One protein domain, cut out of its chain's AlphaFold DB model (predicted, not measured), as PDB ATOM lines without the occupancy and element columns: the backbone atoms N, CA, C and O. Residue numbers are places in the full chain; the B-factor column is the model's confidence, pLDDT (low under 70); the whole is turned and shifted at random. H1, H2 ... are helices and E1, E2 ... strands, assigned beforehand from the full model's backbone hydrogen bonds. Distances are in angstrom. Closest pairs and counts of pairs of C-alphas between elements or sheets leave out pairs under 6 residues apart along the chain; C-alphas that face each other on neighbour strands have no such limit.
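What this domain is: This is residues 148 to 216 of the 217 residues of the protein "CoA_binding domain-containing protein" of Euryarchaeota archaeon (UniProt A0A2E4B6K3). A small sheet of three antiparallel strands, E2 - E1 - E3, has two short helices, H2 and H3, packed over one face, with H1 following E3 directly and only grazing the sheet. The helices cross one another steeply, and residues 166 to 177 make a long loop from E2 to E3. The printed part has 69 residues, in the order E1 E2 E3 H1 H2 H3, mixed in class. It is compact, with a radius of gyration of the C-alphas of 12.1 A and spans of 35 by 27 by 20 A.

How they stand to each other: Start at E1, residues 148 to 151, the inner strand, which forms a hairpin with E2, residues 161 to 165; look for N 149 and O 163, 3.0 A apart. On its other side E3, residues 178 to 183, is antiparallel to E1, with N 150 and O 180 2.8 A apart. H1, residues 184 to 189, touches H2, residues 193 to 200, about perpendicular at 82 degrees; their closest C-alphas are Leu 187 and Pro 195, 5.2 A. H2 lies over E1 and E3 at a height of 10.8 A. On the same face, H3, residues 208 to 215, touches H2 at 77 degrees, closest at the C-alphas of Ile 198 and Ala 212, 6.7 A. In H1, H2 and H3 every O i to N i+4 pair is within hydrogen-bond range.

Where its parts are: Find C-alpha 148 at (-48.190, -28.166, -21.833), where E1 begins, 10.2 A long. E2 measures 13.1 A, E3 14.4 A, H1 8.8 A, H2 10.4 A and H3 10.6 A. H3 ends at C-alpha 215, (-53.258, -19.018, -22.664).

The domain as a whole: The C-alphas of Gly 156 and Asp 205, farthest apart, are 35.3 A apart. The printed part has no cut; the link from E2 to E3 is long. Residues 154 to 158 of the model have pLDDT under 70.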
ATOM      1  N   TYR A 148     -48.566 -29.544 -21.595       98.25
ATOM      2  CA  TYR A 148     -48.190 -28.166 -21.833       98.25
ATOM      3  C   TYR A 148     -46.703 -27.965 -21.630       98.25
ATOM      4  O   TYR A 148     -46.034 -28.700 -20.894       98.25
ATOM      5  N   ARG A 149     -46.190 -26.932 -22.287       97.69
ATOM      6  CA  ARG A 149     -44.778 -26.584 -22.257       97.69
ATOM      7  C   ARG A 149     -44.610 -25.079 -22.265       97.69
ATOM      8  O   ARG A 149     -45.223 -24.386 -23.078       97.69
ATOM      9  N   GLN A 150     -43.729 -24.608 -21.391       96.75
ATOM     10  CA  GLN A 150     -43.207 -23.257 -21.414       96.75
ATOM     11  C   GLN A 150     -41.730 -23.273 -21.786       96.75
ATOM     12  O   GLN A 150     -40.934 -23.969 -21.147       96.75
ATOM     13  N   ILE A 151     -41.369 -22.485 -22.792       94.75
ATOM     14  CA  ILE A 151     -39.979 -22.259 -23.193       94.75
ATOM     15  C   ILE A 151     -39.630 -20.773 -23.119       94.75
ATOM     16  O   ILE A 151     -40.510 -19.914 -23.240       94.75
ATOM     17  N   SER A 152     -38.348 -20.471 -22.935       91.06
ATOM     18  CA  SER A 152     -37.833 -19.106 -23.039       91.06
ATOM     19  C   SER A 152     -37.911 -18.604 -24.485       91.06
ATOM     20  O   SER A 152     -37.847 -19.397 -25.422       91.06
ATOM     21  N   ASP A 153     -37.981 -17.293 -24.681       81.69
ATOM     22  CA  ASP A 153     -38.031 -16.694 -26.020       81.69
ATOM     23  C   ASP A 153     -36.808 -17.022 -26.902       81.69
ATOM     24  O   ASP A 153     -35.688 -17.138 -26.397       81.69
ATOM     25  N   GLU A 154     -37.021 -17.095 -28.217       68.50
ATOM     26  CA  GLU A 154     -35.976 -17.227 -29.245       68.50
ATOM     27  C   GLU A 154     -35.289 -15.881 -29.536       68.50
ATOM     28  O   GLU A 154     -34.075 -15.833 -29.747       68.50
ATOM     29  N   ASP A 155     -36.040 -14.776 -29.463       66.00
ATOM     30  CA  ASP A 155     -35.602 -13.453 -29.939       66.00
ATOM     31  C   ASP A 155     -34.919 -12.592 -28.858       66.00
ATOM     32  O   ASP A 155     -34.560 -11.433 -29.089       66.00
ATOM     33  N   GLY A 156     -34.745 -13.127 -27.646       58.69
ATOM     34  CA  GLY A 156     -34.139 -12.402 -26.527       58.69
ATOM     35  C   GLY A 156     -35.001 -11.260 -25.971       58.69
ATOM     36  O   GLY A 156     -34.492 -10.441 -25.203       58.69
ATOM     37  N   SER A 157     -36.299 -11.201 -26.309       66.62
ATOM     38  CA  SER A 157     -37.224 -10.190 -25.772       66.62
ATOM     39  C   SER A 157     -37.565 -10.414 -24.293       66.62
ATOM     40  O   SER A 157     -38.062  -9.506 -23.623       66.62
ATOM     41  N   GLY A 158     -37.287 -11.618 -23.777       66.25
ATOM     42  CA  GLY A 158     -37.579 -12.028 -22.403       66.25
ATOM     43  C   GLY A 158     -39.011 -12.527 -22.180       66.25
ATOM     44  O   GLY A 158     -39.414 -12.680 -21.030       66.25
ATOM     45  N   CYS A 159     -39.789 -12.773 -23.241       78.19
ATOM     46  CA  CYS A 159     -41.164 -13.269 -23.135       78.19
ATOM     47  C   CYS A 159     -41.248 -14.796 -23.292       78.19
ATOM     48  O   CYS A 159     -41.037 -15.321 -24.378       78.19
ATOM     49  N   SER A 160     -41.628 -15.511 -22.235       90.81
ATOM     50  CA  SER A 160     -41.877 -16.957 -22.293       90.81
ATOM     51  C   SER A 160     -43.038 -17.322 -23.229       90.81
ATOM     52  O   SER A 160     -44.039 -16.601 -23.309       90.81
ATOM     53  N   VAL A 161     -42.934 -18.472 -23.898       94.06
ATOM     54  CA  VAL A 161     -43.974 -19.008 -24.788       94.06
ATOM     55  C   VAL A 161     -44.619 -20.228 -24.144       94.06
ATOM     56  O   VAL A 161     -43.942 -21.223 -23.892       94.06
ATOM     57  N   TRP A 162     -45.927 -20.146 -23.887       96.50
ATOM     58  CA  TRP A 162     -46.755 -21.247 -23.395       96.50
ATOM     59  C   TRP A 162     -47.456 -21.941 -24.564       96.50
ATOM     60  O   TRP A 162     -48.110 -21.287 -25.376       96.50
ATOM     61  N   THR A 163     -47.337 -23.263 -24.627       97.12
ATOM     62  CA  THR A 163     -47.932 -24.122 -25.660       97.12
ATOM     63  C   THR A 163     -48.769 -25.216 -25.011       97.12
ATOM     64  O   THR A 163     -48.412 -25.720 -23.944       97.12
ATOM     65  N   ALA A 164     -49.895 -25.548 -25.641       97.69
ATOM     66  CA  ALA A 164     -50.794 -26.619 -25.238       97.69
ATOM     67  C   ALA A 164     -50.850 -27.663 -26.349       97.69
ATOM     68  O   ALA A 164     -50.969 -27.312 -27.519       97.69
ATOM     69  N   HIS A 165     -50.789 -28.925 -25.955       97.69
ATOM     70  CA  HIS A 165     -50.769 -30.073 -26.840       97.69
ATOM     71  C   HIS A 165     -51.883 -31.030 -26.421       97.69
ATOM     72  O   HIS A 165     -52.087 -31.290 -25.229       97.69
ATOM     73  N   GLY A 166     -52.633 -31.533 -27.399       95.56
ATOM     74  CA  GLY A 166     -53.666 -32.534 -27.177       95.56
ATOM     75  C   GLY A 166     -53.108 -33.833 -26.593       95.56
ATOM     76  O   GLY A 166     -51.896 -34.064 -26.554       95.56
ATOM     77  N   CYS A 167     -54.008 -34.716 -26.159       90.50
ATOM     78  CA  CYS A 167     -53.605 -36.071 -25.799       90.50
ATOM     79  C   CYS A 167     -52.931 -36.720 -27.016       90.50
ATOM     80  O   CYS A 167     -53.496 -36.726 -28.108       90.50
ATOM     81  N   ASP A 168     -51.729 -37.251 -26.818       86.88
ATOM     82  CA  ASP A 168     -50.910 -37.915 -27.843       86.88
ATOM     83  C   ASP A 168     -50.428 -37.024 -28.979       86.88
ATOM     84  O   ASP A 168     -49.859 -37.507 -29.960       86.88
ATOM     85  N   GLU A 169     -50.601 -35.712 -28.839       94.56
ATOM     86  CA  GLU A 169     -50.047 -34.778 -29.795       94.56
ATOM     87  C   GLU A 169     -48.523 -34.772 -29.672       94.56
ATOM     88  O   GLU A 169     -47.946 -34.473 -28.621       94.56
ATOM     89  N   HIS A 170     -47.873 -35.125 -30.778       93.75
ATOM     90  CA  HIS A 170     -46.436 -35.005 -30.912       93.75
ATOM     91  C   HIS A 170     -46.037 -33.533 -31.014       93.75
ATOM     92  O   HIS A 170     -46.633 -32.770 -31.772       93.75
ATOM     93  N   ALA A 171     -44.966 -33.170 -30.319       93.75
ATOM     94  CA  ALA A 171     -44.305 -31.890 -30.478       93.75
ATOM     95  C   ALA A 171     -42.811 -32.098 -30.720       93.75
ATOM     96  O   ALA A 171     -42.163 -32.901 -30.037       93.75
ATOM     97  N   GLU A 172     -42.275 -31.303 -31.643       94.25
ATOM     98  CA  GLU A 172     -40.841 -31.236 -31.891       94.25
ATOM     99  C   GLU A 172     -40.082 -30.823 -30.616       94.25
ATOM    100  O   GLU A 172     -40.622 -30.075 -29.777       94.25
ATOM    101  N   PRO A 173     -38.827 -31.280 -30.451       95.50
ATOM    102  CA  PRO A 173     -37.980 -30.853 -29.349       95.50
ATOM    103  C   PRO A 173     -37.881 -29.320 -29.258       95.50
ATOM    104  O   PRO A 173     -37.888 -28.635 -30.282       95.50
ATOM    105  N   PRO A 174     -37.782 -28.765 -28.041       93.50
ATOM    106  CA  PRO A 174     -37.710 -27.325 -27.839       93.50
ATOM    107  C   PRO A 174     -36.418 -26.755 -28.440       93.50
ATOM    108  O   PRO A 174     -35.342 -27.343 -28.323       93.50
ATOM    109  N   THR A 175     -36.526 -25.587 -29.063       89.88
ATOM    110  CA  THR A 175     -35.415 -24.830 -29.661       89.88
ATOM    111  C   THR A 175     -34.656 -23.990 -28.630       89.88
ATOM    112  O   THR A 175     -33.487 -23.660 -28.835       89.88
ATOM    113  N   THR A 176     -35.298 -23.675 -27.503       91.88
ATOM    114  CA  THR A 176     -34.769 -22.849 -26.410       91.88
ATOM    115  C   THR A 176     -34.909 -23.547 -25.053       91.88
ATOM    116  O   THR A 176     -35.291 -24.715 -24.960       91.88
ATOM    117  N   ALA A 177     -34.542 -22.854 -23.971       92.06
ATOM    118  CA  ALA A 177     -34.587 -23.425 -22.634       92.06
ATOM    119  C   ALA A 177     -36.030 -23.715 -22.201       92.06
ATOM    120  O   ALA A 177     -36.903 -22.853 -22.272       92.06
ATOM    121  N   VAL A 178     -36.262 -24.926 -21.699       95.44
ATOM    122  CA  VAL A 178     -37.551 -25.321 -21.122       95.44
ATOM    123  C   VAL A 178     -37.646 -24.788 -19.706       95.44
ATOM    124  O   VAL A 178     -36.860 -25.163 -18.836       95.44
ATOM    125  N   GLU A 179     -38.633 -23.934 -19.476       95.56
ATOM    126  CA  GLU A 179     -38.936 -23.372 -18.161       95.56
ATOM    127  C   GLU A 179     -39.898 -24.276 -17.390       95.56
ATOM    128  O   GLU A 179     -39.788 -24.403 -16.171       95.56
ATOM    129  N   TRP A 180     -40.823 -24.931 -18.100       97.38
ATOM    130  CA  TRP A 180     -41.734 -25.908 -17.518       97.38
ATOM    131  C   TRP A 180     -42.284 -26.877 -18.569       97.38
ATOM    132  O   TRP A 180     -42.500 -26.500 -19.719       97.38
ATOM    133  N   VAL A 181     -42.541 -28.120 -18.172       97.94
ATOM    134  CA  VAL A 181     -43.242 -29.117 -18.987       97.94
ATOM    135  C   VAL A 181     -43.937 -30.125 -18.075       97.94
ATOM    136  O   VAL A 181     -43.360 -30.575 -17.081       97.94
ATOM    137  N   GLY A 182     -45.164 -30.494 -18.425       97.56
ATOM    138  CA  GLY A 182     -45.955 -31.469 -17.685       97.56
ATOM    139  C   GLY A 182     -47.352 -31.621 -18.268       97.56
ATOM    140  O   GLY A 182     -47.770 -30.848 -19.133       97.56
ATOM    141  N   ASP A 183     -48.077 -32.626 -17.796       97.25
ATOM    142  CA  ASP A 183     -49.471 -32.820 -18.191       97.25
ATOM    143  C   ASP A 183     -50.452 -32.040 -17.297       97.25
ATOM    144  O   ASP A 183     -50.058 -31.313 -16.381       97.25
ATOM    145  N   LEU A 184     -51.755 -32.179 -17.552       97.31
ATOM    146  CA  LEU A 184     -52.790 -31.519 -16.751       97.31
ATOM    147  C   LEU A 184     -52.744 -31.878 -15.253       97.31
ATOM    148  O   LEU A 184     -53.084 -31.037 -14.415       97.31
ATOM    149  N   LEU A 185     -52.326 -33.098 -14.890       96.12
ATOM    150  CA  LEU A 185     -52.173 -33.480 -13.483       96.12
ATOM    151  C   LEU A 185     -50.990 -32.738 -12.857       96.12
ATOM    152  O   LEU A 185     -51.154 -32.161 -11.782       96.12
ATOM    153  N   ASP A 186     -49.848 -32.681 -13.548       96.94
ATOM    154  CA  ASP A 186     -48.688 -31.908 -13.090       96.94
ATOM    155  C   ASP A 186     -49.035 -30.417 -12.959       96.94
ATOM    156  O   ASP A 186     -48.709 -29.781 -11.956       96.94
ATOM    157  N   LEU A 187     -49.755 -29.855 -13.939       97.56
ATOM    158  CA  LEU A 187     -50.204 -28.460 -13.918       97.56
ATOM    159  C   LEU A 187     -51.120 -28.173 -12.725       97.56
ATOM    160  O   LEU A 187     -51.117 -27.065 -12.187       97.56
ATOM    161  N   LYS A 188     -51.910 -29.156 -12.288       96.81
ATOM    162  CA  LYS A 188     -52.808 -29.015 -11.140       96.81
ATOM    163  C   LYS A 188     -52.057 -29.011  -9.809       96.81
ATOM    164  O   LYS A 188     -52.454 -28.268  -8.914       96.81
ATOM    165  N   THR A 189     -51.010 -29.823  -9.667       94.94
ATOM    166  CA  THR A 189     -50.364 -30.086  -8.367       94.94
ATOM    167  C   THR A 189     -49.021 -29.389  -8.172       94.94
ATOM    168  O   THR A 189     -48.642 -29.137  -7.031       94.94
ATOM    169  N   SER A 190     -48.302 -29.048  -9.244       96.19
ATOM    170  CA  SER A 190     -46.977 -28.427  -9.153       96.19
ATOM    171  C   SER A 190     -47.015 -27.094  -8.410       96.19
ATOM    172  O   SER A 190     -47.846 -26.228  -8.691       96.19
ATOM    173  N   THR A 191     -46.069 -26.886  -7.500       95.00
ATOM    174  CA  THR A 191     -45.898 -25.642  -6.734       95.00
ATOM    175  C   THR A 191     -44.883 -24.685  -7.362       95.00
ATOM    176  O   THR A 191     -44.614 -23.620  -6.806       95.00
ATOM    177  N   THR A 192     -44.323 -25.027  -8.527       95.69
ATOM    178  CA  THR A 192     -43.372 -24.154  -9.227       95.69
ATOM    179  C   THR A 192     -44.056 -22.895  -9.771       95.69
ATOM    180  O   THR A 192     -45.289 -22.790  -9.823       95.69
ATOM    181  N   SER A 193     -43.255 -21.895 -10.143       95.88
ATOM    182  CA  SER A 193     -43.748 -20.568 -10.529       95.88
ATOM    183  C   SER A 193     -44.688 -20.608 -11.735       95.88
ATOM    184  O   SER A 193     -45.732 -19.961 -11.692       95.88
ATOM    185  N   VAL A 194     -44.362 -21.386 -12.773       96.75
ATOM    186  CA  VAL A 194     -45.139 -21.434 -14.023       96.75
ATOM    187  C   VAL A 194     -46.544 -22.019 -13.804       96.75
ATOM    188  O   VAL A 194     -47.513 -21.297 -14.037       96.75
ATOM    189  N   PRO A 195     -46.725 -23.240 -13.263       97.56
ATOM    190  CA  PRO A 195     -48.049 -23.786 -12.955       97.56
ATOM    191  C   PRO A 195     -48.855 -22.923 -11.992       97.56
ATOM    192  O   PRO A 195     -50.054 -22.733 -12.187       97.56
ATOM    193  N   THR A 196     -48.204 -22.356 -10.973       97.69
ATOM    194  CA  THR A 196     -48.861 -21.441 -10.029       97.69
ATOM    195  C   THR A 196     -49.395 -20.207 -10.751       97.69
ATOM    196  O   THR A 196     -50.544 -19.817 -10.531       97.69
ATOM    197  N   TYR A 197     -48.605 -19.632 -11.658       97.56
ATOM    198  CA  TYR A 197     -49.021 -18.497 -12.469       97.56
ATOM    199  C   TYR A 197     -50.184 -18.856 -13.401       97.56
ATOM    200  O   TYR A 197     -51.207 -18.176 -13.366       97.56
ATOM    201  N   ILE A 198     -50.104 -19.961 -14.148       98.06
ATOM    202  CA  ILE A 198     -51.193 -20.420 -15.028       98.06
ATOM    203  C   ILE A 198     -52.496 -20.638 -14.245       98.06
ATOM    204  O   ILE A 198     -53.552 -20.149 -14.649       98.06
ATOM    205  N   ARG A 199     -52.435 -21.294 -13.077       98.06
ATOM    206  CA  ARG A 199     -53.611 -21.472 -12.208       98.06
ATOM    207  C   ARG A 199     -54.182 -20.140 -11.716       98.06
ATOM    208  O   ARG A 199     -55.397 -19.999 -11.656       98.06
ATOM    209  N   SER A 200     -53.337 -19.150 -11.418       97.88
ATOM    210  CA  SER A 200     -53.789 -17.817 -10.980       97.88
ATOM    211  C   SER A 200     -54.545 -17.026 -12.055       97.88
ATOM    212  O   SER A 200     -55.281 -16.099 -11.730       97.88
ATOM    213  N   LEU A 201     -54.383 -17.397 -13.330       97.75
ATOM    214  CA  LEU A 201     -55.051 -16.779 -14.477       97.75
ATOM    215  C   LEU A 201     -56.385 -17.454 -14.847       97.75
ATOM    216  O   LEU A 201     -57.021 -17.038 -15.825       97.75
ATOM    217  N   CYS A 202     -56.797 -18.492 -14.107       97.69
ATOM    218  CA  CYS A 202     -58.090 -19.154 -14.290       97.69
ATOM    219  C   CYS A 202     -59.232 -18.221 -13.874       97.69
ATOM    220  O   CYS A 202     -59.176 -17.571 -12.829       97.69
ATOM    221  N   ARG A 203     -60.284 -18.162 -14.693       97.25
ATOM    222  CA  ARG A 203     -61.519 -17.427 -14.375       97.25
ATOM    223  C   ARG A 203     -62.436 -18.281 -13.487       97.25
ATOM    224  O   ARG A 203     -62.296 -19.496 -13.454       97.25
ATOM    225  N   GLU A 204     -63.389 -17.645 -12.807       91.31
ATOM    226  CA  GLU A 204     -64.248 -18.279 -11.787       91.31
ATOM    227  C   GLU A 204     -65.028 -19.512 -12.298       91.31
ATOM    228  O   GLU A 204     -65.114 -20.508 -11.586       91.31
ATOM    229  N   ASP A 205     -65.482 -19.498 -13.556       93.81
ATOM    230  CA  ASP A 205     -66.229 -20.600 -14.196       93.81
ATOM    231  C   ASP A 205     -65.413 -21.366 -15.260       93.81
ATOM    232  O   ASP A 205     -65.965 -22.048 -16.126       93.81
ATOM    233  N   GLU A 206     -64.085 -21.225 -15.255       97.00
ATOM    234  CA  GLU A 206     -63.198 -21.827 -16.253       97.00
ATOM    235  C   GLU A 206     -62.453 -23.033 -15.674       97.00
ATOM    236  O   GLU A 206     -61.850 -22.971 -14.601       97.00
ATOM    237  N   SER A 207     -62.457 -24.150 -16.404       97.56
ATOM    238  CA  SER A 207     -61.631 -25.300 -16.039       97.56
ATOM    239  C   SER A 207     -60.145 -24.982 -16.234       97.56
ATOM    240  O   SER A 207     -59.770 -24.204 -17.112       97.56
ATOM    241  N   LEU A 208     -59.273 -25.622 -15.450       98.06
ATOM    242  CA  LEU A 208     -57.824 -25.437 -15.593       98.06
ATOM    243  C   LEU A 208     -57.340 -25.762 -17.014       98.06
ATOM    244  O   LEU A 208     -56.505 -25.048 -17.559       98.06
ATOM    245  N   GLU A 209     -57.908 -26.799 -17.626       97.62
ATOM    246  CA  GLU A 209     -57.610 -27.183 -19.005       97.62
ATOM    247  C   GLU A 209     -58.004 -26.088 -20.007       97.62
ATOM    248  O   GLU A 209     -57.186 -25.704 -20.843       97.62
ATOM    249  N   ALA A 210     -59.216 -25.532 -19.889       97.62
ATOM    250  CA  ALA A 210     -59.675 -24.447 -20.755       97.62
ATOM    251  C   ALA A 210     -58.835 -23.173 -20.572       97.62
ATOM    252  O   ALA A 210     -58.496 -22.521 -21.558       97.62
ATOM    253  N   CYS A 211     -58.441 -22.853 -19.334       98.06
ATOM    254  CA  CYS A 211     -57.525 -21.750 -19.051       98.06
ATOM    255  C   CYS A 211     -56.165 -21.968 -19.726       98.06
ATOM    256  O   CYS A 211     -55.681 -21.094 -20.444       98.06
ATOM    257  N   ALA A 212     -55.568 -23.144 -19.530       97.88
ATOM    258  CA  ALA A 212     -54.261 -23.477 -20.079       97.88
ATOM    259  C   ALA A 212     -54.256 -23.456 -21.616       97.88
ATOM    260  O   ALA A 212     -53.304 -22.953 -22.210       97.88
ATOM    261  N   LEU A 213     -55.336 -23.919 -22.252       97.44
ATOM    262  CA  LEU A 213     -55.528 -23.828 -23.700       97.44
ATOM    263  C   LEU A 213     -55.759 -22.383 -24.172       97.44
ATOM    264  O   LEU A 213     -55.219 -21.956 -25.184       97.44
ATOM    265  N   ARG A 214     -56.532 -21.577 -23.440       97.31
ATOM    266  CA  ARG A 214     -56.748 -20.160 -23.784       97.31
ATOM    267  C   ARG A 214     -55.454 -19.345 -23.733       97.31
ATOM    268  O   ARG A 214     -55.335 -18.346 -24.439       97.31
ATOM    269  N   LEU A 215     -54.536 -19.704 -22.838       96.69
ATOM    270  CA  LEU A 215     -53.258 -19.018 -22.664       96.69
ATOM    271  C   LEU A 215     -52.195 -19.456 -23.679       96.69
ATOM    272  O   LEU A 215     -51.177 -18.771 -23.787       96.69
ATOM    273  N   SER A 216     -52.397 -20.570 -24.393       95.31
ATOM    274  CA  SER A 216     -51.420 -21.042 -25.377       95.31
ATOM    275  C   SER A 216     -51.397 -20.171 -26.622       95.31
ATOM    276  O   SER A 216     -52.422 -19.610 -27.016       95.31
TER     277      SER A 216